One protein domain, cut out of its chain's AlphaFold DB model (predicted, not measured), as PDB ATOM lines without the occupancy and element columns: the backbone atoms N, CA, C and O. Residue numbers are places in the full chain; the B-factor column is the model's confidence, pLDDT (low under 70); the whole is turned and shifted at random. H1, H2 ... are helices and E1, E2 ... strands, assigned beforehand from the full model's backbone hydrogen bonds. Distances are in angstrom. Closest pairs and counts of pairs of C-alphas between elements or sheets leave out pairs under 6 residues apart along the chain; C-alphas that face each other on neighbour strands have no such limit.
ATOM      1  N   VAL A  18     -36.396  13.994  78.695       96.44
ATOM      2  CA  VAL A  18     -35.223  13.116  78.851       96.44
ATOM      3  C   VAL A  18     -34.175  13.499  77.817       96.44
ATOM      4  O   VAL A  18     -34.511  13.649  76.645       96.44
ATOM      5  N   ALA A  19     -32.912  13.639  78.211       95.94
ATOM      6  CA  ALA A  19     -31.797  13.864  77.292       95.94
ATOM      7  C   ALA A  19     -30.654  12.876  77.545       95.94
ATOM      8  O   ALA A  19     -30.276  12.634  78.690       95.94
ATOM      9  N   PHE A  20     -30.086  12.346  76.459       94.38
ATOM     10  CA  PHE A  20     -28.934  11.445  76.493       94.38
ATOM     11  C   PHE A  20     -27.647  12.233  76.698       94.38
ATOM     12  O   PHE A  20     -27.319  13.105  75.897       94.38
ATOM     13  N   VAL A  21     -26.876  11.890  77.717       94.62
ATOM     14  CA  VAL A  21     -25.553  12.456  77.967       94.62
ATOM     15  C   VAL A  21     -24.534  11.337  77.785       94.62
ATOM     16  O   VAL A  21     -24.453  10.444  78.614       94.62
ATOM     17  N   SER A  22     -23.766  11.360  76.698       91.19
ATOM     18  CA  SER A  22     -22.724  10.360  76.426       91.19
ATOM     19  C   SER A  22     -21.412  11.070  76.139       91.19
ATOM     20  O   SER A  22     -21.210  11.597  75.045       91.19
ATOM     21  N   ASN A  23     -20.527  11.081  77.133       88.38
ATOM     22  CA  ASN A  23     -19.279  11.852  77.107       88.38
ATOM     23  C   ASN A  23     -18.031  10.991  77.349       88.38
ATOM     24  O   ASN A  23     -16.936  11.522  77.551       88.38
ATOM     25  N   ALA A  24     -18.197   9.669  77.349       93.50
ATOM     26  CA  ALA A  24     -17.107   8.736  77.554       93.50
ATOM     27  C   ALA A  24     -17.200   7.544  76.603       93.50
ATOM     28  O   ALA A  24     -18.296   7.053  76.330       93.50
ATOM     29  N   LEU A  25     -16.040   7.071  76.147       94.25
ATOM     30  CA  LEU A  25     -15.868   5.805  75.440       94.25
ATOM     31  C   LEU A  25     -14.982   4.882  76.276       94.25
ATOM     32  O   LEU A  25     -13.865   5.239  76.644       94.25
ATOM     33  N   LEU A  26     -15.484   3.691  76.575       92.75
ATOM     34  CA  LEU A  26     -14.811   2.653  77.341       92.75
ATOM     35  C   LEU A  26     -14.201   1.632  76.382       92.75
ATOM     36  O   LEU A  26     -14.836   1.227  75.408       92.75
ATOM     37  N   SER A  27     -12.985   1.175  76.665       93.12
ATOM     38  CA  SER A  27     -12.287   0.188  75.837       93.12
ATOM     39  C   SER A  27     -11.426  -0.766  76.675       93.12
ATOM     40  O   SER A  27     -11.335  -0.654  77.901       93.12
ATOM     41  N   GLY A  28     -10.845  -1.780  76.024       90.19
ATOM     42  CA  GLY A  28     -10.041  -2.811  76.695       90.19
ATOM     43  C   GLY A  28     -10.859  -3.852  77.470       90.19
ATOM     44  O   GLY A  28     -10.311  -4.648  78.230       90.19
ATOM     45  N   LEU A  29     -12.180  -3.869  77.285       86.75
ATOM     46  CA  LEU A  29     -13.081  -4.836  77.902       86.75
ATOM     47  C   LEU A  29     -13.054  -6.159  77.122       86.75
ATOM     48  O   LEU A  29     -13.289  -6.182  75.917       86.75
ATOM     49  N   LEU A  30     -12.776  -7.273  77.800       83.62
ATOM     50  CA  LEU A  30     -12.713  -8.594  77.166       83.62
ATOM     51  C   LEU A  30     -14.106  -9.069  76.740       83.62
ATOM     52  O   LEU A  30     -14.998  -9.151  77.581       83.62
ATOM     53  N   MET A  31     -14.268  -9.480  75.480       78.06
ATOM     54  CA  MET A  31     -15.540  -9.987  74.938       78.06
ATOM     55  C   MET A  31     -16.054 -11.211  75.704       78.06
ATOM     56  O   MET A  31     -17.259 -11.386  75.878       78.06
ATOM     57  N   SER A  32     -15.147 -12.036  76.233       75.75
ATOM     58  CA  SER A  32     -15.506 -13.200  77.049       75.75
ATOM     59  C   SER A  32     -16.320 -12.840  78.296       75.75
ATOM     60  O   SER A  32     -16.999 -13.706  78.841       75.75
ATOM     61  N   ARG A  33     -16.292 -11.568  78.730       73.94
ATOM     62  CA  ARG A  33     -17.099 -11.046  79.844       73.94
ATOM     63  C   ARG A  33     -18.559 -10.732  79.476       73.94
ATOM     64  O   ARG A  33     -19.359 -10.419  80.356       73.94
ATOM     65  N   PHE A  34     -18.893 -10.773  78.188       71.56
ATOM     66  CA  PHE A  34     -20.179 -10.311  77.650       71.56
ATOM     67  C   PHE A  34     -20.846 -11.316  76.715       71.56
ATOM     68  O   PHE A  34     -22.009 -11.135  76.378       71.56
ATOM     69  N   SER A  35     -20.124 -12.346  76.268       65.88
ATOM     70  CA  SER A  35     -20.666 -13.386  75.399       65.88
ATOM     71  C   SER A  35     -20.017 -14.736  75.673       65.88
ATOM     72  O   SER A  35     -18.791 -14.850  75.757       65.88
ATOM     73  N   LYS A  36     -20.842 -15.787  75.703       66.69
ATOM     74  CA  LYS A  36     -20.413 -17.185  75.613       66.69
ATOM     75  C   LYS A  36     -21.194 -17.946  74.542       66.69
ATOM     76  O   LYS A  36     -22.421 -17.863  74.521       66.69
ATOM     77  N   PRO A  37     -20.514 -18.785  73.736       73.12
ATOM     78  CA  PRO A  37     -19.058 -18.994  73.701       73.12
ATOM     79  C   PRO A  37     -18.296 -17.758  73.186       73.12
ATOM     80  O   PRO A  37     -18.903 -16.840  72.633       73.12
ATOM     81  N   ASN A  38     -16.967 -17.735  73.361       72.69
ATOM     82  CA  ASN A  38     -16.126 -16.679  72.790       72.69
ATOM     83  C   ASN A  38     -16.333 -16.609  71.272       72.69
ATOM     84  O   ASN A  38     -16.318 -17.634  70.581       72.69
ATOM     85  N   ILE A  39     -16.480 -15.395  70.751       73.50
ATOM     86  CA  ILE A  39     -16.616 -15.165  69.317       73.50
ATOM     87  C   ILE A  39     -15.205 -15.039  68.738       73.50
ATOM     88  O   ILE A  39     -14.457 -14.131  69.088       73.50
ATOM     89  N   ARG A  40     -14.814 -15.987  67.877       78.38
ATOM     90  CA  ARG A  40     -13.529 -15.936  67.160       78.38
ATOM     91  C   ARG A  40     -13.408 -14.602  66.412       78.38
ATOM     92  O   ARG A  40     -14.353 -14.271  65.706       78.38
ATOM     93  N   GLY A  41     -12.266 -13.924  66.551       79.88
ATOM     94  CA  GLY A  41     -12.008 -12.607  65.948       79.88
ATOM     95  C   GLY A  41     -12.421 -11.422  66.828       79.88
ATOM     96  O   GLY A  41     -12.124 -10.282  66.495       79.88
ATOM     97  N   MET A  42     -13.077 -11.682  67.965       79.81
ATOM     98  CA  MET A  42     -13.516 -10.658  68.911       79.81
ATOM     99  C   MET A  42     -12.980 -10.973  70.311       79.81
ATOM    100  O   MET A  42     -13.698 -11.496  71.163       79.81
ATOM    101  N   GLU A  43     -11.701 -10.696  70.563       84.94
ATOM    102  CA  GLU A  43     -11.098 -10.876  71.889       84.94
ATOM    103  C   GLU A  43     -11.524  -9.773  72.875       84.94
ATOM    104  O   GLU A  43     -11.776 -10.042  74.054       84.94
ATOM    105  N   THR A  44     -11.658  -8.539  72.388       84.06
ATOM    106  CA  THR A  44     -12.145  -7.370  73.135       84.06
ATOM    107  C   THR A  44     -13.386  -6.782  72.478       84.06
ATOM    108  O   THR A  44     -13.546  -6.863  71.260       84.06
ATOM    109  N   LEU A  45     -14.248  -6.148  73.273       79.88
ATOM    110  CA  LEU A  45     -15.285  -5.271  72.744       79.88
ATOM    111  C   LEU A  45     -14.645  -4.114  71.968       79.88
ATOM    112  O   LEU A  45     -13.603  -3.582  72.363       79.88
ATOM    113  N   GLN A  46     -15.302  -3.711  70.880       85.06
ATOM    114  CA  GLN A  46     -15.075  -2.394  70.286       85.06
ATOM    115  C   GLN A  46     -15.385  -1.306  71.329       85.06
ATOM    116  O   GLN A  46     -16.166  -1.577  72.243       85.06
ATOM    117  N   PRO A  47     -14.812  -0.094  71.219       89.69
ATOM    118  CA  PRO A  47     -15.128   0.987  72.145       89.69
ATOM    119  C   PRO A  47     -16.643   1.202  72.282       89.69
ATOM    120  O   PRO A  47     -17.349   1.325  71.277       89.69
ATOM    121  N   ILE A  48     -17.133   1.223  73.523       88.12
ATOM    122  CA  ILE A  48     -18.554   1.380  73.869       88.12
ATOM    123  C   ILE A  48     -18.767   2.684  74.638       88.12
ATOM    124  O   ILE A  48     -17.890   3.074  75.406       88.12
ATOM    125  N   PRO A  49     -19.902   3.377  74.480       91.81
ATOM    126  CA  PRO A  49     -20.168   4.571  75.261       91.81
ATOM    127  C   PRO A  49     -20.467   4.249  76.724       91.81
ATOM    128  O   PRO A  49     -20.840   3.127  77.059       91.81
ATOM    129  N   SER A  50     -20.356   5.257  77.584       91.12
ATOM    130  CA  SER A  50     -21.095   5.299  78.846       91.12
ATOM    131  C   SER A  50     -22.107   6.438  78.782       91.12
ATOM    132  O   SER A  50     -21.734   7.609  78.638       91.12
ATOM    133  N   SER A  51     -23.388   6.067  78.837       91.44
ATOM    134  CA  SER A  51     -24.512   6.996  78.726       91.44
ATOM    135  C   SER A  51     -25.165   7.243  80.080       91.44
ATOM    136  O   SER A  51     -25.473   6.315  80.823       91.44
ATOM    137  N   SER A  52     -25.442   8.508  80.354       95.44
ATOM    138  CA  SER A  52     -26.230   9.010  81.477       95.44
ATOM    139  C   SER A  52     -27.434   9.788  80.955       95.44
ATOM    140  O   SER A  52     -27.506  10.115  79.769       95.44
ATOM    141  N   TYR A  53     -28.388  10.102  81.828       97.06
ATOM    142  CA  TYR A  53     -29.650  10.703  81.408       97.06
ATOM    143  C   TYR A  53     -30.012  11.889  82.286       97.06
ATOM    144  O   TYR A  53     -30.179  11.756  83.498       97.06
ATOM    145  N   PHE A  54     -30.166  13.047  81.652       97.94
ATOM    146  CA  PHE A  54     -30.733  14.223  82.292       97.94
ATOM    147  C   PHE A  54     -32.254  14.169  82.169       97.94
ATOM    148  O   PHE A  54     -32.781  14.028  81.061       97.94
ATOM    149  N   ILE A  55     -32.952  14.262  83.301       98.38
ATOM    150  CA  ILE A  55     -34.411  14.164  83.373       98.38
ATOM    151  C   ILE A  55     -34.964  15.451  83.977       98.38
ATOM    152  O   ILE A  55     -34.557  15.848  85.070       98.38
ATOM    153  N   GLU A  56     -35.917  16.084  83.296       98.19
ATOM    154  CA  GLU A  56     -36.597  17.290  83.775       98.19
ATOM    155  C   GLU A  56     -38.111  17.074  83.827       98.19
ATOM    156  O   GLU A  56     -38.764  16.751  82.835       98.19
ATOM    157  N   HIS A  57     -38.671  17.269  85.014       98.00
ATOM    158  CA  HIS A  57     -40.098  17.202  85.273       98.00
ATOM    159  C   HIS A  57     -40.766  18.562  84.999       98.00
ATOM    160  O   HIS A  57     -40.168  19.594  85.317       98.00
ATOM    161  N   PRO A  58     -42.018  18.624  84.498       97.00
ATOM    162  CA  PRO A  58     -42.729  19.884  84.236       97.00
ATOM    163  C   PRO A  58     -42.900  20.798  85.458       97.00
ATOM    164  O   PRO A  58     -43.110  21.997  85.303       97.00
ATOM    165  N   SER A  59     -42.763  20.276  86.681       97.50
ATOM    166  CA  SER A  59     -42.710  21.096  87.902       97.50
ATOM    167  C   SER A  59     -41.377  21.838  88.107       97.50
ATOM    168  O   SER A  59     -41.217  22.510  89.122       97.50
ATOM    169  N   GLY A  60     -40.391  21.652  87.223       97.06
ATOM    170  CA  GLY A  60     -39.034  22.194  87.334       97.06
ATOM    171  C   GLY A  60     -38.053  21.341  88.148       97.06
ATOM    172  O   GLY A  60     -36.905  21.744  88.318       97.06
ATOM    173  N   ARG A  61     -38.472  20.171  88.651       98.12
ATOM    174  CA  ARG A  61     -37.582  19.226  89.352       98.12
ATOM    175  C   ARG A  61     -36.691  18.505  88.342       98.12
ATOM    176  O   ARG A  61     -37.169  18.109  87.280       98.12
ATOM    177  N   ARG A  62     -35.410  18.330  88.668       98.38
ATOM    178  CA  ARG A  62     -34.402  17.796  87.744       98.38
ATOM    179  C   ARG A  62     -33.543  16.727  88.390       98.38
ATOM    180  O   ARG A  62     -33.107  16.890  89.526       98.38
ATOM    181  N   LEU A  63     -33.268  15.670  87.639       98.06
ATOM    182  CA  LEU A  63     -32.533  14.494  88.093       98.06
ATOM    183  C   LEU A  63     -31.409  14.171  87.119       98.06
ATOM    184  O   LEU A  63     -31.527  14.421  85.916       98.06
ATOM    185  N   MET A  64     -30.385  13.505  87.637       98.31
ATOM    186  CA  MET A  64     -29.478  12.709  86.821       98.31
ATOM    187  C   MET A  64     -29.713  11.228  87.093       98.31
ATOM    188  O   MET A  64     -29.794  10.817  88.249       98.31
ATOM    189  N   PHE A  65     -29.798  10.432  86.034       98.31
ATOM    190  CA  PHE A  65     -29.671   8.982  86.099       98.31
ATOM    191  C   PHE A  65     -28.291   8.620  85.545       98.31
ATOM    192  O   PHE A  65     -28.047   8.774  84.344       98.31
ATOM    193  N   ASP A  66     -27.400   8.204  86.442       98.00
ATOM    194  CA  ASP A  66     -25.953   8.066  86.254       98.00
ATOM    195  C   ASP A  66     -25.213   9.373  85.906       98.00
ATOM    196  O   ASP A  66     -25.807  10.424  85.648       98.00
ATOM    197  N   LEU A  67     -23.881   9.310  85.954       97.00
ATOM    198  CA  LEU A  67     -22.947  10.405  85.661       97.00
ATOM    199  C   LEU A  67     -21.773   9.990  84.754       97.00
ATOM    200  O   LEU A  67     -20.893  10.810  84.483       97.00
ATOM    201  N   GLY A  68     -21.727   8.734  84.309       95.19
ATOM    202  CA  GLY A  68     -20.608   8.200  83.541       95.19
ATOM    203  C   GLY A  68     -19.376   7.915  84.415       95.19
ATOM    204  O   GLY A  68     -19.471   7.895  85.646       95.19
ATOM    205  N   PRO A  69     -18.191   7.703  83.817       95.38
ATOM    206  CA  PRO A  69     -16.940   7.617  84.562       95.38
ATOM    207  C   PRO A  69     -16.445   8.990  85.028       95.38
ATOM    208  O   PRO A  69     -16.637  10.008  84.362       95.38
ATOM    209  N   ARG A  70     -15.725   9.012  86.154       94.19
ATOM    210  CA  ARG A  70     -14.945  10.187  86.576       94.19
ATOM    211  C   ARG A  70     -13.731  10.400  85.670       94.19
ATOM    212  O   ARG A  70     -13.097   9.430  85.259       94.19
ATOM    213  N   LYS A  71     -13.364  11.656  85.412       94.44
ATOM    214  CA  LYS A  71     -12.219  12.013  84.555       94.44
ATOM    215  C   LYS A  71     -10.870  11.802  85.239       94.44
ATOM    216  O   LYS A  71      -9.899  11.434  84.586       94.44
ATOM    217  N   ASP A  72     -10.815  12.015  86.548       94.25
ATOM    218  CA  ASP A  72      -9.641  11.811  87.397       94.25
ATOM    219  C   ASP A  72      -9.544  10.347  87.864       94.25
ATOM    220  O   ASP A  72      -9.734  10.018  89.039       94.25
ATOM    221  N   LEU A  73      -9.298   9.442  86.909       92.62
ATOM    222  CA  LEU A  73      -9.230   7.988  87.127       92.62
ATOM    223  C   LEU A  73      -8.172   7.574  88.168       92.62
ATOM    224  O   LEU A  73      -8.293   6.523  88.793       92.62
ATOM    225  N   GLU A  74      -7.147   8.394  88.391       92.50
ATOM    226  CA  GLU A  74      -6.135   8.194  89.428       92.50
ATOM    227  C   GLU A  74      -6.704   8.232  90.855       92.50
ATOM    228  O   GLU A  74      -6.107   7.651  91.761       92.50
ATOM    229  N   ASN A  75      -7.871   8.861  91.043       95.19
ATOM    230  CA  ASN A  75      -8.562   8.983  92.328       95.19
ATOM    231  C   ASN A  75      -9.626   7.896  92.552       95.19
ATOM    232  O   ASN A  75     -10.401   7.974  93.506       95.19
ATOM    233  N   LEU A  76      -9.686   6.876  91.692       95.94
ATOM    234  CA  LEU A  76     -10.492   5.683  91.952       95.94
ATOM    235  C   LEU A  76      -9.981   4.926  93.187       95.94
ATOM    236  O   LEU A  76      -8.818   5.036  93.584       95.94
ATOM    237  N   SER A  77     -10.856   4.114  93.787       97.06
ATOM    238  CA  SER A  77     -10.477   3.280  94.931       97.06
ATOM    239  C   SER A  77      -9.285   2.376  94.568       97.06
ATOM    240  O   SER A  77      -9.221   1.848  93.452       97.06
ATOM    241  N   PRO A  78      -8.340   2.106  95.491       97.19
ATOM    242  CA  PRO A  78      -7.177   1.271  95.183       97.19
ATOM    243  C   PRO A  78      -7.539  -0.128  94.676       97.19
ATOM    244  O   PRO A  78      -6.782  -0.721  93.904       97.19
ATOM    245  N   MET A  79      -8.681  -0.673  95.112       95.06
ATOM    246  CA  MET A  79      -9.196  -1.948  94.617       95.06
ATOM    247  C   MET A  79      -9.553  -1.854  93.130       95.06
ATOM    248  O   MET A  79      -9.091  -2.674  92.329       95.06
ATOM    249  N   LEU A  80     -10.317  -0.831  92.754       94.25
ATOM    250  CA  LEU A  80     -10.752  -0.622  91.384       94.25
ATOM    251  C   LEU A  80      -9.588  -0.253  90.460       94.25
ATOM    252  O   LEU A  80      -9.462  -0.864  89.401       94.25
ATOM    253  N   SER A  81      -8.678   0.629  90.881       95.12
ATOM    254  CA  SER A  81      -7.485   0.993  90.098       95.12
ATOM    255  C   SER A  81      -6.630  -0.236  89.764       95.12
ATOM    256  O   SER A  81      -6.200  -0.419  88.624       95.12
ATOM    257  N   LYS A  82      -6.447  -1.155  90.727       94.44
ATOM    258  CA  LYS A  82      -5.764  -2.441  90.489       94.44
ATOM    259  C   LYS A  82      -6.531  -3.329  89.510       94.44
ATOM    260  O   LYS A  82      -5.910  -3.996  88.680       94.44
ATOM    261  N   ARG A  83      -7.864  -3.369  89.606       91.00
ATOM    262  CA  ARG A  83      -8.719  -4.166  88.714       91.00
ATOM    263  C   ARG A  83      -8.678  -3.641  87.280       91.00
ATOM    264  O   ARG A  83      -8.513  -4.451  86.373       91.00
ATOM    265  N   MET A  84      -8.750  -2.324  87.092       92.00
ATOM    266  CA  MET A  84      -8.628  -1.673  85.785       92.00
ATOM    267  C   MET A  84      -7.265  -1.942  85.155       92.00
ATOM    268  O   MET A  84      -7.206  -2.445  84.036       92.00
ATOM    269  N   ALA A  85      -6.175  -1.720  85.901       92.62
ATOM    270  CA  ALA A  85      -4.818  -1.973  85.417       92.62
ATOM    271  C   ALA A  85      -4.608  -3.443  85.018       92.62
ATOM    272  O   ALA A  85      -4.058  -3.734  83.959       92.62
ATOM    273  N   LYS A  86      -5.096  -4.386  85.837       90.75
ATOM    274  CA  LYS A  86      -5.035  -5.823  85.528       90.75
ATOM    275  C   LYS A  86      -5.906  -6.203  84.327       90.75
ATOM    276  O   LYS A  86      -5.561  -7.129  83.599       90.75
ATOM    277  N   GLY A  87      -7.055  -5.551  84.174       86.81
ATOM    278  CA  GLY A  87      -8.020  -5.811  83.109       86.81
ATOM    279  C   GLY A  87      -7.693  -5.131  81.781       86.81
ATOM    280  O   GLY A  87      -8.292  -5.502  80.781       86.81
ATOM    281  N   GLY A  88      -6.769  -4.163  81.768       90.81
ATOM    282  CA  GLY A  88      -6.480  -3.334  80.596       90.81
ATOM    283  C   GLY A  88      -7.595  -2.341  80.255       90.81
ATOM    284  O   GLY A  88      -7.671  -1.896  79.113       90.81
ATOM    285  N   TRP A  89      -8.469  -2.024  81.217       91.75
ATOM    286  CA  TRP A  89      -9.641  -1.171  80.998       91.75
ATOM    287  C   TRP A  89      -9.225   0.285  80.841       91.75
ATOM    288  O   TRP A  89      -8.415   0.792  81.618       91.75
ATOM    289  N   GLN A  90      -9.805   0.948  79.851       93.00
ATOM    290  CA  GLN A  90      -9.506   2.331  79.504       93.00
ATOM    291  C   GLN A  90     -10.807   3.115  79.344       93.00
ATOM    292  O   GLN A  90     -11.846   2.544  79.006       93.00
ATOM    293  N   ALA A  91     -10.735   4.421  79.584       94.00
ATOM    294  CA  ALA A  91     -11.815   5.352  79.298       94.00
ATOM    295  C   ALA A  91     -11.250   6.617  78.653       94.00
ATOM    296  O   ALA A  91     -10.339   7.248  79.189       94.00
ATOM    297  N   GLU A  92     -11.825   6.995  77.521       95.12
ATOM    298  CA  GLU A  92     -11.641   8.300  76.904       95.12
ATOM    299  C   GLU A  92     -12.809   9.184  77.328       95.12
ATOM    300  O   GLU A  92     -13.955   8.901  76.985       95.12
ATOM    301  N   ILE A  93     -12.530  10.227  78.108       94.75
ATOM    302  CA  ILE A  93     -13.554  11.056  78.757       94.75
ATOM    303  C   ILE A  93     -13.387  12.485  78.257       94.75
ATOM    304  O   ILE A  93     -12.410  13.162  78.589       94.75
ATOM    305  N   THR A  94     -14.329  12.945  77.435       91.19
ATOM    306  CA  THR A  94     -14.258  14.284  76.834       91.19
ATOM    307  C   THR A  94     -14.619  15.356  77.858       91.19
ATOM    308  O   THR A  94     -13.890  16.339  78.019       91.19
ATOM    309  N   GLN A  95     -15.692  15.123  78.609       91.88
ATOM    310  CA  GLN A  95     -16.224  16.017  79.634       91.88
ATOM    311  C   GLN A  95     -16.949  15.211  80.715       91.88
ATOM    312  O   GLN A  95     -17.558  14.179  80.425       91.88
ATOM    313  N   GLU A  96     -16.921  15.684  81.957       93.88
ATOM    314  CA  GLU A  96     -17.788  15.118  82.995       93.88
ATOM    315  C   GLU A  96     -19.214  15.667  82.855       93.88
ATOM    316  O   GLU A  96     -19.432  16.765  82.341       93.88
ATOM    317  N   VAL A  97     -20.215  14.918  83.321       94.94
ATOM    318  CA  VAL A  97     -21.625  15.330  83.213       94.94
ATOM    319  C   VAL A  97     -21.905  16.726  83.796       94.94
ATOM    320  O   VAL A  97     -22.597  17.496  83.126       94.94
ATOM    321  N   PRO A  98     -21.358  17.125  84.965       94.56
ATOM    322  CA  PRO A  98     -21.574  18.477  85.476       94.56
ATOM    323  C   PRO A  98     -21.037  19.565  84.531       94.56
ATOM    324  O   PRO A  98     -21.681  20.590  84.323       94.56
ATOM    325  N   GLU A  99     -19.896  19.319  83.888       94.94
ATOM    326  CA  GLU A  99     -19.312  20.248  82.915       94.94
ATOM    327  C   GLU A  99     -20.247  20.400  81.700       94.94
ATOM    328  O   GLU A  99     -20.548  21.520  81.279       94.94
ATOM    329  N   ALA A 100     -20.792  19.281  81.206       94.56
ATOM    330  CA  ALA A 100     -21.726  19.264  80.081       94.56
ATOM    331  C   ALA A 100     -23.015  20.054  80.369       94.56
ATOM    332  O   ALA A 100     -23.466  20.830  79.521       94.56
ATOM    333  N   LEU A 101     -23.592  19.881  81.564       95.69
ATOM    334  CA  LEU A 101     -24.795  20.592  82.006       95.69
ATOM    335  C   LEU A 101     -24.547  22.105  82.117       95.69
ATOM    336  O   LEU A 101     -25.304  22.898  81.550       95.69
ATOM    337  N   GLN A 102     -23.459  22.509  82.781       95.38
ATOM    338  CA  GLN A 102     -23.108  23.922  82.964       95.38
ATOM    339  C   GLN A 102     -22.836  24.628  81.636       95.38
ATOM    340  O   GLN A 102     -23.297  25.752  81.434       95.38
ATOM    341  N   GLN A 103     -22.145  23.962  80.704       95.50
ATOM    342  CA  GLN A 103     -21.870  24.502  79.369       95.50
ATOM    343  C   GLN A 103     -23.154  24.863  78.603       95.50
ATOM    344  O   GLN A 103     -23.150  25.789  77.793       95.50
ATOM    345  N   HIS A 104     -24.258  24.169  78.883       95.88
ATOM    346  CA  HIS A 104     -25.561  24.409  78.265       95.88
ATOM    347  C   HIS A 104     -26.521  25.194  79.171       95.88
ATOM    348  O   HIS A 104     -27.729  25.205  78.940       95.88
ATOM    349  N   GLY A 105     -25.989  25.881  80.187       96.25
ATOM    350  CA  GLY A 105     -26.750  26.799  81.033       96.25
ATOM    351  C   GLY A 105     -27.651  26.118  82.061       96.25
ATOM    352  O   GLY A 105     -28.550  26.773  82.587       96.25
ATOM    353  N   ILE A 106     -27.433  24.833  82.361       96.94
ATOM    354  CA  ILE A 106     -28.126  24.127  83.441       96.94
ATOM    355  C   ILE A 106     -27.293  24.253  84.726       96.94
ATOM    356  O   ILE A 106     -26.196  23.695  84.788       96.94
ATOM    357  N   PRO A 107     -27.781  24.964  85.763       96.00
ATOM    358  CA  PRO A 107     -27.102  25.009  87.055       96.00
ATOM    359  C   PRO A 107     -27.098  23.616  87.692       96.00
ATOM    360  O   PRO A 107     -28.144  22.968  87.771       96.00
ATOM    361  N   ILE A 108     -25.950  23.157  88.181       95.81
ATOM    362  CA  ILE A 108     -25.796  21.842  88.831       95.81
ATOM    363  C   ILE A 108     -26.636  21.732  90.097       95.81
ATOM    364  O   ILE A 108     -27.212  20.701  90.401       95.81
ATOM    365  N   GLU A 109     -26.783  22.851  90.773       96.06
ATOM    366  CA  GLU A 109     -27.536  23.114  91.986       96.06
ATOM    367  C   GLU A 109     -29.041  22.931  91.758       96.06
ATOM    368  O   GLU A 109     -29.798  22.823  92.718       96.06
ATOM    369  N   SER A 110     -29.482  22.908  90.492       97.06
ATOM    370  CA  SER A 110     -30.867  22.601  90.128       97.06
ATOM    371  C   SER A 110     -31.174  21.104  90.096       97.06
ATOM    372  O   SER A 110     -32.348  20.742  90.060       97.06
ATOM    373  N   ILE A 111     -30.155  20.236  90.117       98.25
ATOM    374  CA  ILE A 111     -30.330  18.786  90.226       98.25
ATOM    375  C   ILE A 111     -30.640  18.443  91.686       98.25
ATOM    376  O   ILE A 111     -29.865  18.778  92.575       98.25
ATOM    377  N   GLU A 112     -31.758  17.767  91.952       98.25
ATOM    378  CA  GLU A 112     -32.125  17.391  93.328       98.25
ATOM    379  C   GLU A 112     -31.455  16.086  93.771       98.25
ATOM    380  O   GLU A 112     -31.019  15.968  94.915       98.25
ATOM    381  N   ASN A 113     -31.345  15.115  92.860       98.56
ATOM    382  CA  ASN A 113     -30.780  13.801  93.132       98.56
ATOM    383  C   ASN A 113     -30.030  13.258  91.913       98.56
ATOM    384  O   ASN A 113     -30.444  13.443  90.763       98.56
ATOM    385  N   VAL A 114     -28.957  12.525  92.198       98.69
ATOM    386  CA  VAL A 114     -28.333  11.583  91.270       98.69
ATOM    387  C   VAL A 114     -28.826  10.190  91.638       98.69
ATOM    388  O   VAL A 114     -28.702   9.772  92.787       98.69
ATOM    389  N   ILE A 115     -29.388   9.473  90.674       98.75
ATOM    390  CA  ILE A 115     -29.750   8.065  90.806       98.75
ATOM    391  C   ILE A 115     -28.618   7.260  90.186       98.75
ATOM    392  O   ILE A 115     -28.369   7.389  88.991       98.75
ATOM    393  N   TRP A 116     -27.944   6.441  90.984       98.50
ATOM    394  CA  TRP A 116     -27.045   5.426  90.447       98.50
ATOM    395  C   TRP A 116     -27.877   4.219  90.027       98.50
ATOM    396  O   TRP A 116     -28.496   3.572  90.877       98.50
ATOM    397  N   SER A 117     -27.862   3.895  88.733       97.00
ATOM    398  CA  SER A 117     -28.345   2.604  88.235       97.00
ATOM    399  C   SER A 117     -27.655   1.482  89.000       97.00
ATOM    400  O   SER A 117     -28.303   0.564  89.492       97.00
ATOM    401  N   HIS A 118     -26.342   1.607  89.191       96.44
ATOM    402  CA  HIS A 118     -25.537   0.823  90.111       96.44
ATOM    403  C   HIS A 118     -24.173   1.483  90.357       96.44
ATOM    404  O   HIS A 118     -23.863   2.560  89.865       96.44
ATOM    405  N   TRP A 119     -23.340   0.817  91.154       95.88
ATOM    406  CA  TRP A 119     -22.103   1.360  91.712       95.88
ATOM    407  C   TRP A 119     -20.852   1.166  90.845       95.88
ATOM    408  O   TRP A 119     -19.745   1.448  91.313       95.88
ATOM    409  N   HIS A 120     -20.973   0.650  89.617       94.75
ATOM    410  CA  HIS A 120     -19.790   0.499  88.773       94.75
ATOM    411  C   HIS A 120     -19.231   1.854  88.340       94.75
ATOM    412  O   HIS A 120     -19.924   2.857  88.187       94.75
ATOM    413  N   TRP A 121     -17.916   1.859  88.172       94.69
ATOM    414  CA  TRP A 121     -17.080   3.041  87.992       94.69
ATOM    415  C   TRP A 121     -17.450   3.915  86.797       94.69
ATOM    416  O   TRP A 121     -17.155   5.105  86.801       94.69
ATOM    417  N   ASP A 122     -18.072   3.318  85.792       93.56
ATOM    418  CA  ASP A 122     -18.526   3.933  84.561       93.56
ATOM    419  C   ASP A 122     -19.935   4.525  84.653       93.56
ATOM    420  O   ASP A 122     -20.398   5.079  83.663       93.56
ATOM    421  N   HIS A 123     -20.580   4.480  85.823       95.75
ATOM    422  CA  HIS A 123     -21.910   5.049  86.073       95.75
ATOM    423  C   HIS A 123     -21.911   6.132  87.158       95.75
ATOM    424  O   HIS A 123     -22.728   7.050  87.123       95.75
ATOM    425  N   VAL A 124     -21.005   6.039  88.132       96.06
ATOM    426  CA  VAL A 124     -21.093   6.806  89.386       96.06
ATOM    427  C   VAL A 124     -20.628   8.260  89.303       96.06
ATOM    428  O   VAL A 124     -21.084   9.087  90.092       96.06
ATOM    429  N   GLY A 125     -19.739   8.581  88.359       91.75
ATOM    430  CA  GLY A 125     -19.125   9.899  88.181       91.75
ATOM    431  C   GLY A 125     -18.374  10.441  89.401       91.75
ATOM    432  O   GLY A 125     -18.251   9.808  90.448       91.75
ATOM    433  N   ASN A 126     -17.831  11.652  89.263       94.94
ATOM    434  CA  ASN A 126     -17.149  12.333  90.362       94.94
ATOM    435  C   ASN A 126     -18.151  13.091  91.248       94.94
ATOM    436  O   ASN A 126     -18.316  14.309  91.131       94.94
ATOM    437  N   MET A 127     -18.802  12.376  92.168       96.75
ATOM    438  CA  MET A 127     -19.773  12.963  93.103       96.75
ATOM    439  C   MET A 127     -19.183  14.093  93.965       96.75
ATOM    440  O   MET A 127     -19.920  14.968  94.415       96.75
ATOM    441  N   SER A 128     -17.860  14.136  94.180       92.62
ATOM    442  CA  SER A 128     -17.219  15.189  94.987       92.62
ATOM    443  C   SER A 128     -17.270  16.583  94.346       92.62
ATOM    444  O   SER A 128     -17.155  17.584  95.050       92.62
ATOM    445  N   LYS A 129     -17.502  16.661  93.028       91.50
ATOM    446  CA  LYS A 129     -17.717  17.925  92.305       91.50
ATOM    447  C   LYS A 129     -19.151  18.449  92.404       91.50
ATOM    448  O   LYS A 129     -19.420  19.568  91.977       91.50
ATOM    449  N   LEU A 130     -20.070  17.653  92.945       96.19
ATOM    450  CA  LEU A 130     -21.464  18.033  93.121       96.19
ATOM    451  C   LEU A 130     -21.693  18.656  94.504       96.19
ATOM    452  O   LEU A 130     -21.184  18.118  95.495       96.19
ATOM    453  N   PRO A 131     -22.516  19.719  94.615       96.44
ATOM    454  CA  PRO A 131     -22.977  20.223  95.901       96.44
ATOM    455  C   PRO A 131     -23.531  19.102  96.790       96.44
ATOM    456  O   PRO A 131     -24.209  18.185  96.325       96.44
ATOM    457  N   GLN A 132     -23.275  19.185  98.095       96.56
ATOM    458  CA  GLN A 132     -23.771  18.205  99.072       96.56
ATOM    459  C   GLN A 132     -25.300  18.235  99.243       96.56
ATOM    460  O   GLN A 132     -25.875  17.285  99.765       96.56
ATOM    461  N   SER A 133     -25.967  19.298  98.774       97.06
ATOM    462  CA  SER A 133     -27.430  19.380  98.714       97.06
ATOM    463  C   SER A 133     -28.052  18.392  97.725       97.06
ATOM    464  O   SER A 133     -29.242  18.117  97.831       97.06
ATOM    465  N   ILE A 134     -27.267  17.871  96.777       98.31
ATOM    466  CA  ILE A 134     -27.712  16.869  95.808       98.31
ATOM    467  C   ILE A 134     -27.643  15.498  96.471       98.31
ATOM    468  O   ILE A 134     -26.551  15.037  96.837       98.31
ATOM    469  N   GLY A 135     -28.800  14.861  96.629       98.50
ATOM    470  CA  GLY A 135     -28.889  13.527  97.203       98.50
ATOM    471  C   GLY A 135     -28.406  12.441  96.244       98.50
ATOM    472  O   GLY A 135     -28.279  12.641  95.033       98.50
ATOM    473  N   LEU A 136     -28.113  11.278  96.813       98.81
ATOM    474  CA  LEU A 136     -27.726  10.077  96.091       98.81
ATOM    475  C   LEU A 136     -28.782   8.999  96.326       98.81
ATOM    476  O   LEU A 136     -29.004   8.587  97.462       98.81
ATOM    477  N   VAL A 137     -29.417   8.544  95.250       98.81
ATOM    478  CA  VAL A 137     -30.400   7.461  95.262       98.81
ATOM    479  C   VAL A 137     -29.747   6.184  94.739       98.81
ATOM    480  O   VAL A 137     -29.122   6.187  93.680       98.81
ATOM    481  N   VAL A 138     -29.912   5.091  95.479       98.75
ATOM    482  CA  VAL A 138     -29.345   3.765  95.190       98.75
ATOM    483  C   VAL A 138     -30.403   2.679  95.384       98.75
ATOM    484  O   VAL A 138     -31.408   2.892  96.069       98.75
ATOM    485  N   GLY A 139     -30.204   1.510  94.778       98.25
ATOM    486  CA  GLY A 139     -31.152   0.402  94.891       98.25
ATOM    487  C   GLY A 139     -30.923  -0.536  96.087       98.25
ATOM    488  O   GLY A 139     -29.938  -0.399  96.818       98.25
ATOM    489  N   PRO A 140     -31.808  -1.537  96.256       98.06
ATOM    490  CA  PRO A 140     -31.817  -2.437  97.409       98.06
ATOM    491  C   PRO A 140     -30.502  -3.179  97.665       98.06
ATOM    492  O   PRO A 140     -29.953  -3.847  96.786       98.06
ATOM    493  N   GLY A 141     -30.053  -3.159  98.915       97.69
ATOM    494  CA  GLY A 141     -28.862  -3.859  99.386       97.69
ATOM    495  C   GLY A 141     -27.551  -3.104  99.161       97.69
ATOM    496  O   GLY A 141     -26.514  -3.592  99.618       97.69
ATOM    497  N   PHE A 142     -27.572  -1.941  98.498       98.19
ATOM    498  CA  PHE A 142     -26.390  -1.108  98.294       98.19
ATOM    499  C   PHE A 142     -25.718  -0.762  99.621       98.19
ATOM    500  O   PHE A 142     -24.526  -1.026  99.770       98.19
ATOM    501  N   THR A 143     -26.457  -0.234 100.606       97.75
ATOM    502  CA  THR A 143     -25.839   0.274 101.847       97.75
ATOM    503  C   THR A 143     -25.125  -0.851 102.578       97.75
ATOM    504  O   THR A 143     -23.969  -0.724 102.963       97.75
ATOM    505  N   LYS A 144     -25.785  -2.010 102.687       97.88
ATOM    506  CA  LYS A 144     -25.211  -3.205 103.316       97.88
ATOM    507  C   LYS A 144     -23.968  -3.724 102.584       97.88
ATOM    508  O   LYS A 144     -23.093  -4.297 103.226       97.88
ATOM    509  N   ALA A 145     -23.925  -3.608 101.259       96.12
ATOM    510  CA  ALA A 145     -22.863  -4.193 100.446       96.12
ATOM    511  C   ALA A 145     -21.675  -3.252 100.210       96.12
ATOM    512  O   ALA A 145     -20.561  -3.735 100.014       96.12
ATOM    513  N   MET A 146     -21.908  -1.938 100.202       96.88
ATOM    514  CA  MET A 146     -20.949  -0.946  99.708       96.88
ATOM    515  C   MET A 146     -20.495   0.062 100.768       96.88
ATOM    516  O   MET A 146     -19.473   0.714 100.560       96.88
ATOM    517  N   VAL A 147     -21.204   0.178 101.900       97.31
ATOM    518  CA  VAL A 147     -20.871   1.117 102.982       97.31
ATOM    519  C   VAL A 147     -20.248   0.358 104.169       97.31
ATOM    520  O   VAL A 147     -20.830  -0.625 104.632       97.31
ATOM    521  N   PRO A 148     -19.089   0.798 104.699       98.00
ATOM    522  CA  PRO A 148     -18.333   1.976 104.274       98.00
ATOM    523  C   PRO A 148     -17.546   1.770 102.965       98.00
ATOM    524  O   PRO A 148     -17.114   0.660 102.638       98.00
ATOM    525  N   GLY A 149     -17.367   2.867 102.223       97.75
ATOM    526  CA  GLY A 149     -16.503   2.982 101.048       97.75
ATOM    527  C   GLY A 149     -15.026   3.186 101.409       97.75
ATOM    528  O   GLY A 149     -14.656   3.228 102.579       97.75
ATOM    529  N   TYR A 150     -14.156   3.320 100.407       98.06
ATOM    530  CA  TYR A 150     -12.756   3.714 100.627       98.06
ATOM    531  C   TYR A 150     -12.683   5.195 101.074       98.06
ATOM    532  O   TYR A 150     -13.351   6.018 100.447       98.06
ATOM    533  N   PRO A 151     -11.869   5.581 102.081       97.75
ATOM    534  CA  PRO A 151     -10.752   4.828 102.654       97.75
ATOM    535  C   PRO A 151     -11.079   3.902 103.827       97.75
ATOM    536  O   PRO A 151     -10.282   2.998 104.081       97.75
ATOM    537  N   GLU A 152     -12.216   4.080 104.501       97.94
ATOM    538  CA  GLU A 152     -12.581   3.293 105.689       97.94
ATOM    539  C   GLU A 152     -12.636   1.782 105.393       97.94
ATOM    540  O   GLU A 152     -12.189   0.962 106.194       97.94
ATOM    541  N   ASN A 153     -13.083   1.398 104.193       97.94
ATOM    542  CA  ASN A 153     -12.943   0.044 103.667       97.94
ATOM    543  C   ASN A 153     -11.904  -0.015 102.526       97.94
ATOM    544  O   ASN A 153     -12.228   0.301 101.375       97.94
ATOM    545  N   PRO A 154     -10.676  -0.514 102.781       97.06
ATOM    546  CA  PRO A 154      -9.614  -0.618 101.773       97.06
ATOM    547  C   PRO A 154      -9.926  -1.527 100.576       97.06
ATOM    548  O   PRO A 154      -9.221  -1.476  99.567       97.06
ATOM    549  N   SER A 155     -10.943  -2.387 100.696       95.75
ATOM    550  CA  SER A 155     -11.369  -3.315  99.641       95.75
ATOM    551  C   SER A 155     -12.610  -2.835  98.888       95.75
ATOM    552  O   SER A 155     -13.051  -3.526  97.967       95.75
ATOM    553  N   SER A 156     -13.185  -1.688  99.264       96.88
ATOM    554  CA  SER A 156     -14.398  -1.186  98.624       96.88
ATOM    555  C   SER A 156     -14.124  -0.735  97.184       96.88
ATOM    556  O   SER A 156     -13.085  -0.119  96.925       96.88
ATOM    557  N   PRO A 157     -15.030  -1.035  96.232       95.06
ATOM    558  CA  PRO A 157     -14.957  -0.490  94.880       95.06
ATOM    559  C   PRO A 157     -15.317   0.992  94.821       95.06
ATOM    560  O   PRO A 157     -14.817   1.677  93.930       95.06
ATOM    561  N   ILE A 158     -16.144   1.475  95.750       97.31
ATOM    562  CA  ILE A 158     -16.644   2.852  95.780       97.31
ATOM    563  C   ILE A 158     -15.860   3.720  96.763       97.31
ATOM    564  O   ILE A 158     -15.136   3.210  97.628       97.31
ATOM    565  N   LEU A 159     -16.030   5.036  96.661       97.94
ATOM    566  CA  LEU A 159     -15.429   5.987  97.586       97.94
ATOM    567  C   LEU A 159     -16.457   6.455  98.613       97.94
ATOM    568  O   LEU A 159     -17.604   6.759  98.301       97.94
ATOM    569  N   GLU A 160     -16.020   6.589  99.857       97.06
ATOM    570  CA  GLU A 160     -16.817   7.177 100.930       97.06
ATOM    571  C   GLU A 160     -17.180   8.643 100.648       97.06
ATOM    572  O   GLU A 160     -18.259   9.112 101.023       97.06
ATOM    573  N   SER A 161     -16.323   9.359  99.915       96.25
ATOM    574  CA  SER A 161     -16.584  10.727  99.458       96.25
ATOM    575  C   SER A 161     -17.801  10.841  98.540       96.25
ATOM    576  O   SER A 161     -18.348  11.935  98.401       96.25
ATOM    577  N   ASP A 162     -18.230   9.741  97.914       96.88
ATOM    578  CA  ASP A 162     -19.337   9.786  96.965       96.88
ATOM    579  C   ASP A 162     -20.681  10.013  97.671       96.88
ATOM    580  O   ASP A 162     -21.547  10.710  97.139       96.88
ATOM    581  N   TYR A 163     -20.830   9.524  98.908       96.75
ATOM    582  CA  TYR A 163     -22.048   9.665  99.716       96.75
ATOM    583  C   TYR A 163     -21.875  10.530 100.978       96.75
ATOM    584  O   TYR A 163     -22.863  10.897 101.614       96.75
ATOM    585  N   SER A 164     -20.647  10.874 101.369       95.56
ATOM    586  CA  SER A 164     -20.405  11.631 102.603       95.56
ATOM    587  C   SER A 164     -20.958  13.057 102.549       95.56
ATOM    588  O   SER A 164     -20.672  13.831 101.636       95.56
ATOM    589  N   GLY A 165     -21.727  13.426 103.576       96.31
ATOM    590  CA  GLY A 165     -22.288  14.771 103.738       96.31
ATOM    591  C   GLY A 165     -23.508  15.078 102.864       96.31
ATOM    592  O   GLY A 165     -24.048  16.174 102.979       96.31
ATOM    593  N   ARG A 166     -23.967  14.131 102.037       97.19
ATOM    594  CA  ARG A 166     -25.221  14.234 101.277       97.19
ATOM    595  C   ARG A 166     -26.257  13.238 101.790       97.19
ATOM    596  O   ARG A 166     -25.940  12.299 102.518       97.19
ATOM    597  N   MET A 167     -27.510  13.440 101.405       98.25
ATOM    598  CA  MET A 167     -28.582  12.495 101.707       98.25
ATOM    599  C   MET A 167     -28.416  11.231 100.849       98.25
ATOM    600  O   MET A 167     -28.520  11.307  99.629       98.25
ATOM    601  N   LEU A 168     -28.162  10.084 101.484       98.38
ATOM    602  CA  LEU A 168     -28.120   8.769 100.837       98.38
ATOM    603  C   LEU A 168     -29.481   8.073 100.997       98.38
ATOM    604  O   LEU A 168     -29.894   7.775 102.117       98.38
ATOM    605  N   ILE A 169     -30.172   7.827  99.884       98.44
ATOM    606  CA  ILE A 169     -31.506   7.222  99.828       98.44
ATOM    607  C   ILE A 169     -31.394   5.837  99.193       98.44
ATOM    608  O   ILE A 169     -31.192   5.711  97.989       98.44
ATOM    609  N   GLU A 170     -31.584   4.791  99.989       98.44
ATOM    610  CA  GLU A 170     -31.701   3.427  99.475       98.44
ATOM    611  C   GLU A 170     -33.174   3.069  99.260       98.44
ATOM    612  O   GLU A 170     -33.948   2.948 100.216       98.44
ATOM    613  N   LEU A 171     -33.566   2.897  97.997       97.81
ATOM    614  CA  LEU A 171     -34.916   2.468  97.646       97.81
ATOM    615  C   LEU A 171     -35.092   1.008  98.058       97.81
ATOM    616  O   LEU A 171     -34.435   0.127  97.513       97.81
ATOM    617  N   ASN A 172     -35.986   0.756  99.014       93.12
ATOM    618  CA  ASN A 172     -36.318  -0.590  99.495       93.12
ATOM    619  C   ASN A 172     -37.810  -0.925  99.354       93.12
ATOM    620  O   ASN A 172     -38.165  -2.099  99.296       93.12
ATOM    621  N   ASP A 173     -38.672   0.091  99.290       93.00
ATOM    622  CA  ASP A 173     -40.116  -0.074  99.135       93.00
ATOM    623  C   ASP A 173     -40.541   0.304  97.713       93.00
ATOM    624  O   ASP A 173     -40.556   1.473  97.328       93.00
ATOM    625  N   THR A 258     -33.338   1.672  75.630       84.69
ATOM    626  CA  THR A 258     -32.007   2.259  75.476       84.69
ATOM    627  C   THR A 258     -31.042   1.602  76.447       84.69
ATOM    628  O   THR A 258     -31.338   1.476  77.638       84.69
ATOM    629  N   VAL A 259     -29.885   1.191  75.931       81.25
ATOM    630  CA  VAL A 259     -28.838   0.531  76.712       81.25
ATOM    631  C   VAL A 259     -27.651   1.471  76.858       81.25
ATOM    632  O   VAL A 259     -27.211   2.051  75.866       81.25
ATOM    633  N   ALA A 260     -27.117   1.606  78.075       80.06
ATOM    634  CA  ALA A 260     -26.066   2.580  78.392       80.06
ATOM    635  C   ALA A 260     -24.809   2.465  77.504       80.06
ATOM    636  O   ALA A 260     -24.155   3.474  77.228       80.06
ATOM    637  N   HIS A 261     -24.518   1.249  77.031       86.75
ATOM    638  CA  HIS A 261     -23.317   0.895  76.276       86.75
ATOM    639  C   HIS A 261     -23.572   0.514  74.808       86.75
ATOM    640  O   HIS A 261     -22.703  -0.075  74.162       86.75
ATOM    641  N   ASP A 262     -24.749   0.822  74.254       83.12
ATOM    642  CA  ASP A 262     -25.001   0.611  72.825       83.12
ATOM    643  C   ASP A 262     -24.395   1.762  72.007       83.12
ATOM    644  O   ASP A 262     -24.945   2.860  71.927       83.12
ATOM    645  N   LYS A 263     -23.243   1.514  71.378       84.88
ATOM    646  CA  LYS A 263     -22.567   2.523  70.550       84.88
ATOM    647  C   LYS A 263     -23.378   2.934  69.321       84.88
ATOM    648  O   LYS A 263     -23.269   4.072  68.879       84.88
ATOM    649  N   PHE A 264     -24.197   2.037  68.775       86.62
ATOM    650  CA  PHE A 264     -24.975   2.316  67.570       86.62
ATOM    651  C   PHE A 264     -26.245   3.098  67.874       86.62
ATOM    652  O   PHE A 264     -26.748   3.818  67.014       86.62
ATOM    653  N   LEU A 265     -26.726   3.026  69.117       85.81
ATOM    654  CA  LEU A 265     -27.783   3.905  69.601       85.81
ATOM    655  C   LEU A 265     -27.413   5.382  69.397       85.81
ATOM    656  O   LEU A 265     -28.275   6.177  69.027       85.81
ATOM    657  N   LEU A 266     -26.131   5.737  69.556       87.75
ATOM    658  CA  LEU A 266     -25.634   7.107  69.382       87.75
ATOM    659  C   LEU A 266     -25.733   7.634  67.942       87.75
ATOM    660  O   LEU A 266     -25.706   8.844  67.740       87.75
ATOM    661  N   GLU A 267     -25.880   6.756  66.947       90.56
ATOM    662  CA  GLU A 267     -26.124   7.149  65.551       90.56
ATOM    663  C   GLU A 267     -27.593   7.529  65.306       90.56
ATOM    664  O   GLU A 267     -27.911   8.208  64.330       90.56
ATOM    665  N   VAL A 268     -28.493   7.098  66.196       90.31
ATOM    666  CA  VAL A 268     -29.945   7.294  66.083       90.31
ATOM    667  C   VAL A 268     -30.423   8.442  66.969       90.31
ATOM    668  O   VAL A 268     -31.261   9.248  66.551       90.31
ATOM    669  N   VAL A 269     -29.919   8.518  68.203       90.75
ATOM    670  CA  VAL A 269     -30.426   9.457  69.209       90.75
ATOM    671  C   VAL A 269     -29.773  10.833  69.111       90.75
ATOM    672  O   VAL A 269     -28.611  11.000  68.751       90.75
ATOM    673  N   GLY A 270     -30.531  11.859  69.487       92.31
ATOM    674  CA  GLY A 270     -29.972  13.175  69.768       92.31
ATOM    675  C   GLY A 270     -29.293  13.188  71.136       92.31
ATOM    676  O   GLY A 270     -29.936  12.880  72.135       92.31
ATOM    677  N   LEU A 271     -28.024  13.590  71.181       93.50
ATOM    678  CA  LEU A 271     -27.314  13.852  72.432       93.50
ATOM    679  C   LEU A 271     -27.674  15.225  73.007       93.50
ATOM    680  O   LEU A 271     -28.019  16.157  72.269       93.50
ATOM    681  N   PHE A 272     -27.571  15.337  74.330       94.75
ATOM    682  CA  PHE A 272     -27.727  16.567  75.093       94.75
ATOM    683  C   PHE A 272     -26.950  17.707  74.409       94.75
ATOM    684  O   PHE A 272     -25.792  17.512  74.028       94.75
ATOM    685  N   PRO A 273     -27.587  18.873  74.185       94.81
ATOM    686  CA  PRO A 273     -28.819  19.363  74.821       94.81
ATOM    687  C   PRO A 273     -30.134  18.983  74.110       94.81
ATOM    688  O   PRO A 273     -31.172  19.581  74.385       94.81
ATOM    689  N   LYS A 274     -30.131  18.031  73.168       95.19
ATOM    690  CA  LYS A 274     -31.363  17.606  72.485       95.19
ATOM    691  C   LYS A 274     -32.209  16.699  73.380       95.19
ATOM    692  O   LYS A 274     -31.698  15.756  73.980       95.19
ATOM    693  N   TRP A 275     -33.513  16.952  73.397       94.94
ATOM    694  CA  TRP A 275     -34.487  16.096  74.065       94.94
ATOM    695  C   TRP A 275     -34.811  14.848  73.243       94.94
ATOM    696  O   TRP A 275     -34.905  14.890  72.014       94.94
ATOM    697  N   ALA A 276     -35.039  13.743  73.943       92.25
ATOM    698  CA  ALA A 276     -35.432  12.457  73.391       92.25
ATOM    699  C   ALA A 276     -36.947  12.334  73.172       92.25
ATOM    700  O   ALA A 276     -37.395  11.348  72.603       92.25
ATOM    701  N   ASN A 277     -37.753  13.303  73.608       92.31
ATOM    702  CA  ASN A 277     -39.216  13.192  73.668       92.31
ATOM    703  C   ASN A 277     -39.907  12.944  72.315       92.31
ATOM    704  O   ASN A 277     -41.000  12.386  72.264       92.31
ATOM    705  N   GLU A 278     -39.254  13.296  71.210       88.88
ATOM    706  CA  GLU A 278     -39.746  13.050  69.851       88.88
ATOM    707  C   GLU A 278     -39.316  11.686  69.280       88.88
ATOM    708  O   GLU A 278     -39.491  11.433  68.089       88.88
ATOM    709  N   TRP A 279     -38.746  10.783  70.088       90.38
ATOM    710  CA  TRP A 279     -38.219   9.498  69.610       90.38
ATOM    711  C   TRP A 279     -39.248   8.695  68.808       90.38
ATOM    712  O   TRP A 279     -38.891   8.026  67.837       90.38
ATOM    713  N   ARG A 280     -40.534   8.773  69.184       87.75
ATOM    714  CA  ARG A 280     -41.612   8.026  68.528       87.75
ATOM    715  C   ARG A 280     -41.935   8.588  67.150       87.75
ATOM    716  O   ARG A 280     -42.008   7.823  66.199       87.75
ATOM    717  N   SER A 281     -42.116   9.904  67.027       88.50
ATOM    718  CA  SER A 281     -42.394  10.545  65.730       88.50
ATOM    719  C   SER A 281     -41.194  10.482  64.784       88.50
ATOM    720  O   SER A 281     -41.366  10.551  63.570       88.50
ATOM    721  N   ARG A 282     -39.988  10.317  65.336       88.81
ATOM    722  CA  ARG A 282     -38.743  10.098  64.596       88.81
ATOM    723  C   ARG A 282     -38.430   8.621  64.340       88.81
ATOM    724  O   ARG A 282     -37.362   8.330  63.815       88.81
ATOM    725  N   ASP A 283     -39.308   7.690  64.713       88.88
ATOM    726  CA  ASP A 283     -39.113   6.244  64.539       88.88
ATOM    727  C   ASP A 283     -37.794   5.697  65.139       88.88
ATOM    728  O   ASP A 283     -37.258   4.693  64.663       88.88
ATOM    729  N   TRP A 284     -37.250   6.316  66.195       90.44
ATOM    730  CA  TRP A 284     -35.958   5.914  66.778       90.44
ATOM    731  C   TRP A 284     -35.950   4.460  67.243       90.44
ATOM    732  O   TRP A 284     -35.002   3.738  66.955       90.44
ATOM    733  N   ALA A 285     -37.032   3.988  67.869       84.94
ATOM    734  CA  ALA A 285     -37.146   2.592  68.291       84.94
ATOM    735  C   ALA A 285     -37.029   1.612  67.112       84.94
ATOM    736  O   ALA A 285     -36.415   0.557  67.240       84.94
ATOM    737  N   LYS A 286     -37.576   1.965  65.941       85.31
ATOM    738  CA  LYS A 286     -37.472   1.147  64.727       85.31
ATOM    739  C   LYS A 286     -36.065   1.194  64.136       85.31
ATOM    740  O   LYS A 286     -35.584   0.163  63.680       85.31
ATOM    741  N   GLN A 287     -35.434   2.367  64.139       87.62
ATOM    742  CA  GLN A 287     -34.082   2.564  63.613       87.62
ATOM    743  C   GLN A 287     -33.021   1.865  64.468       87.62
ATOM    744  O   GLN A 287     -32.145   1.211  63.920       87.62
ATOM    745  N   ALA A 288     -33.132   1.956  65.796       86.00
ATOM    746  CA  ALA A 288     -32.195   1.352  66.741       86.00
ATOM    747  C   ALA A 288     -32.371  -0.167  66.887       86.00
ATOM    748  O   ALA A 288     -31.483  -0.860  67.389       86.00
ATOM    749  N   ARG A 289     -33.518  -0.708  66.457       82.81
ATOM    750  CA  ARG A 289     -33.850  -2.120  66.646       82.81
ATOM    751  C   ARG A 289     -32.777  -3.015  66.025       82.81
ATOM    752  O   ARG A 289     -32.568  -2.987  64.817       82.81
ATOM    753  N   TRP A 290     -32.165  -3.857  66.858       80.69
ATOM    754  CA  TRP A 290     -31.094  -4.794  66.491       80.69
ATOM    755  C   TRP A 290     -29.756  -4.166  66.093       80.69
ATOM    756  O   TRP A 290     -28.840  -4.923  65.767       80.69
ATOM    757  N   LEU A 291     -29.590  -2.839  66.160       83.81
ATOM    758  CA  LEU A 291     -28.311  -2.220  65.805       83.81
ATOM    759  C   LEU A 291     -27.166  -2.713  66.693       83.81
ATOM    760  O   LEU A 291     -26.083  -2.947  66.173       83.81
ATOM    761  N   PHE A 292     -27.415  -3.006  67.971       75.50
ATOM    762  CA  PHE A 292     -26.432  -3.614  68.878       75.50
ATOM    763  C   PHE A 292     -25.813  -4.938  68.370       75.50
ATOM    764  O   PHE A 292     -24.760  -5.345  68.854       75.50
ATOM    765  N   LEU A 293     -26.427  -5.621  67.391       80.69
ATOM    766  CA  LEU A 293     -25.884  -6.831  66.757       80.69
ATOM    767  C   LEU A 293     -25.030  -6.548  65.510       80.69
ATOM    768  O   LEU A 293     -24.514  -7.494  64.913       80.69
ATOM    769  N   ARG A 294     -24.882  -5.285  65.090       83.62
ATOM    770  CA  ARG A 294     -24.226  -4.919  63.827       83.62
ATOM    771  C   ARG A 294     -22.772  -5.383  63.772       83.62
ATOM    772  O   ARG A 294     -22.412  -6.043  62.807       83.62
ATOM    773  N   ASP A 295     -21.993  -5.169  64.835       81.19
ATOM    774  CA  ASP A 295     -20.603  -5.658  64.930       81.19
ATOM    775  C   ASP A 295     -20.513  -7.178  64.714       81.19
ATOM    776  O   ASP A 295     -19.644  -7.675  64.002       81.19
ATOM    777  N   LEU A 296     -21.442  -7.931  65.313       80.69
ATOM    778  CA  LEU A 296     -21.484  -9.383  65.169       80.69
ATOM    779  C   LEU A 296     -21.846  -9.790  63.736       80.69
ATOM    780  O   LEU A 296     -21.300 -10.759  63.212       80.69
ATOM    781  N   ALA A 297     -22.775  -9.076  63.103       82.69
ATOM    782  CA  ALA A 297     -23.166  -9.334  61.725       82.69
ATOM    783  C   ALA A 297     -22.029  -9.017  60.736       82.69
ATOM    784  O   ALA A 297     -21.810  -9.803  59.813       82.69
ATOM    785  N   GLU A 298     -21.290  -7.923  60.949       84.25
ATOM    786  CA  GLU A 298     -20.101  -7.545  60.170       84.25
ATOM    787  C   GLU A 298     -18.987  -8.591  60.314       84.25
ATOM    788  O   GLU A 298     -18.497  -9.108  59.310       84.25
ATOM    789  N   GLU A 299     -18.659  -9.003  61.545       82.50
ATOM    790  CA  GLU A 299     -17.634 -10.026  61.816       82.50
ATOM    791  C   GLU A 299     -17.987 -11.387  61.194       82.50
ATOM    792  O   GLU A 299     -17.124 -12.152  60.761       82.50
ATOM    793  N   LYS A 300     -19.281 -11.718  61.120       82.44
ATOM    794  CA  LYS A 300     -19.761 -12.939  60.455       82.44
ATOM    795  C   LYS A 300     -19.927 -12.791  58.943       82.44
ATOM    796  O   LYS A 300     -20.347 -13.757  58.305       82.44
TER     797      LYS A 300
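AT A GLANCE: This is residues 18 to 173 and 258 to 300 of the 307 residues of a protein of Trichoderma gamsii (UniProt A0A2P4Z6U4). With little regular structure, this is one strongly twisted sheet, E4 E1 E2 E3 E5 E6 E7, curled like part of a barrel among long loops, with H3 near one end and H4, H5 and H6 off the other. The printed part has 199 residues, 79 of them in six helices and seven strands, mixed in class as in sheet. It is compact, radius of gyration of the C-alphas 17.7 A, spanning 51 by 43 by 35 A.

IN THESE COORDINATES: E1, residues 18 to 27, 26.5 A long, begins at C-alpha 18 (-35.223, 13.116, 78.851). Then come E2, 48 to 56, E3, 62 to 65, H1, 78 to 87, E4, 90 to 93, H2, 97 to 103, E5, 111 to 115, E6, 135 to 138, H3, 142 to 146, E7, 168 to 170, H4, 265 to 268, H5, 284 to 288, and H6, 291 to 299, ending at C-alpha 299 (-17.634, -10.026, 61.816).

HOW THE PARTS SIT: E1, E2 and E3 form a meander, each strand antiparallel to the one before; N 21 and O 52 are 2.8 A apart. E6, H3 and E7 form a strand-helix-strand unit, parallel strands with a right-handed crossover; N 138 and O 169 are 2.9 A apart. H2 is on the sheet. H4 touches H5, closest C-alphas Leu 265 and Ala 288, 5.8 A. In H6, 3 of 5 O i to N i+4 pairs are within hydrogen-bond range.

THE WHOLE: Residues 174 to 257 are not printed; C-alphas 173 and 258 are 25.1 A apart. Residues 35 to 36 have pLDDT under 70.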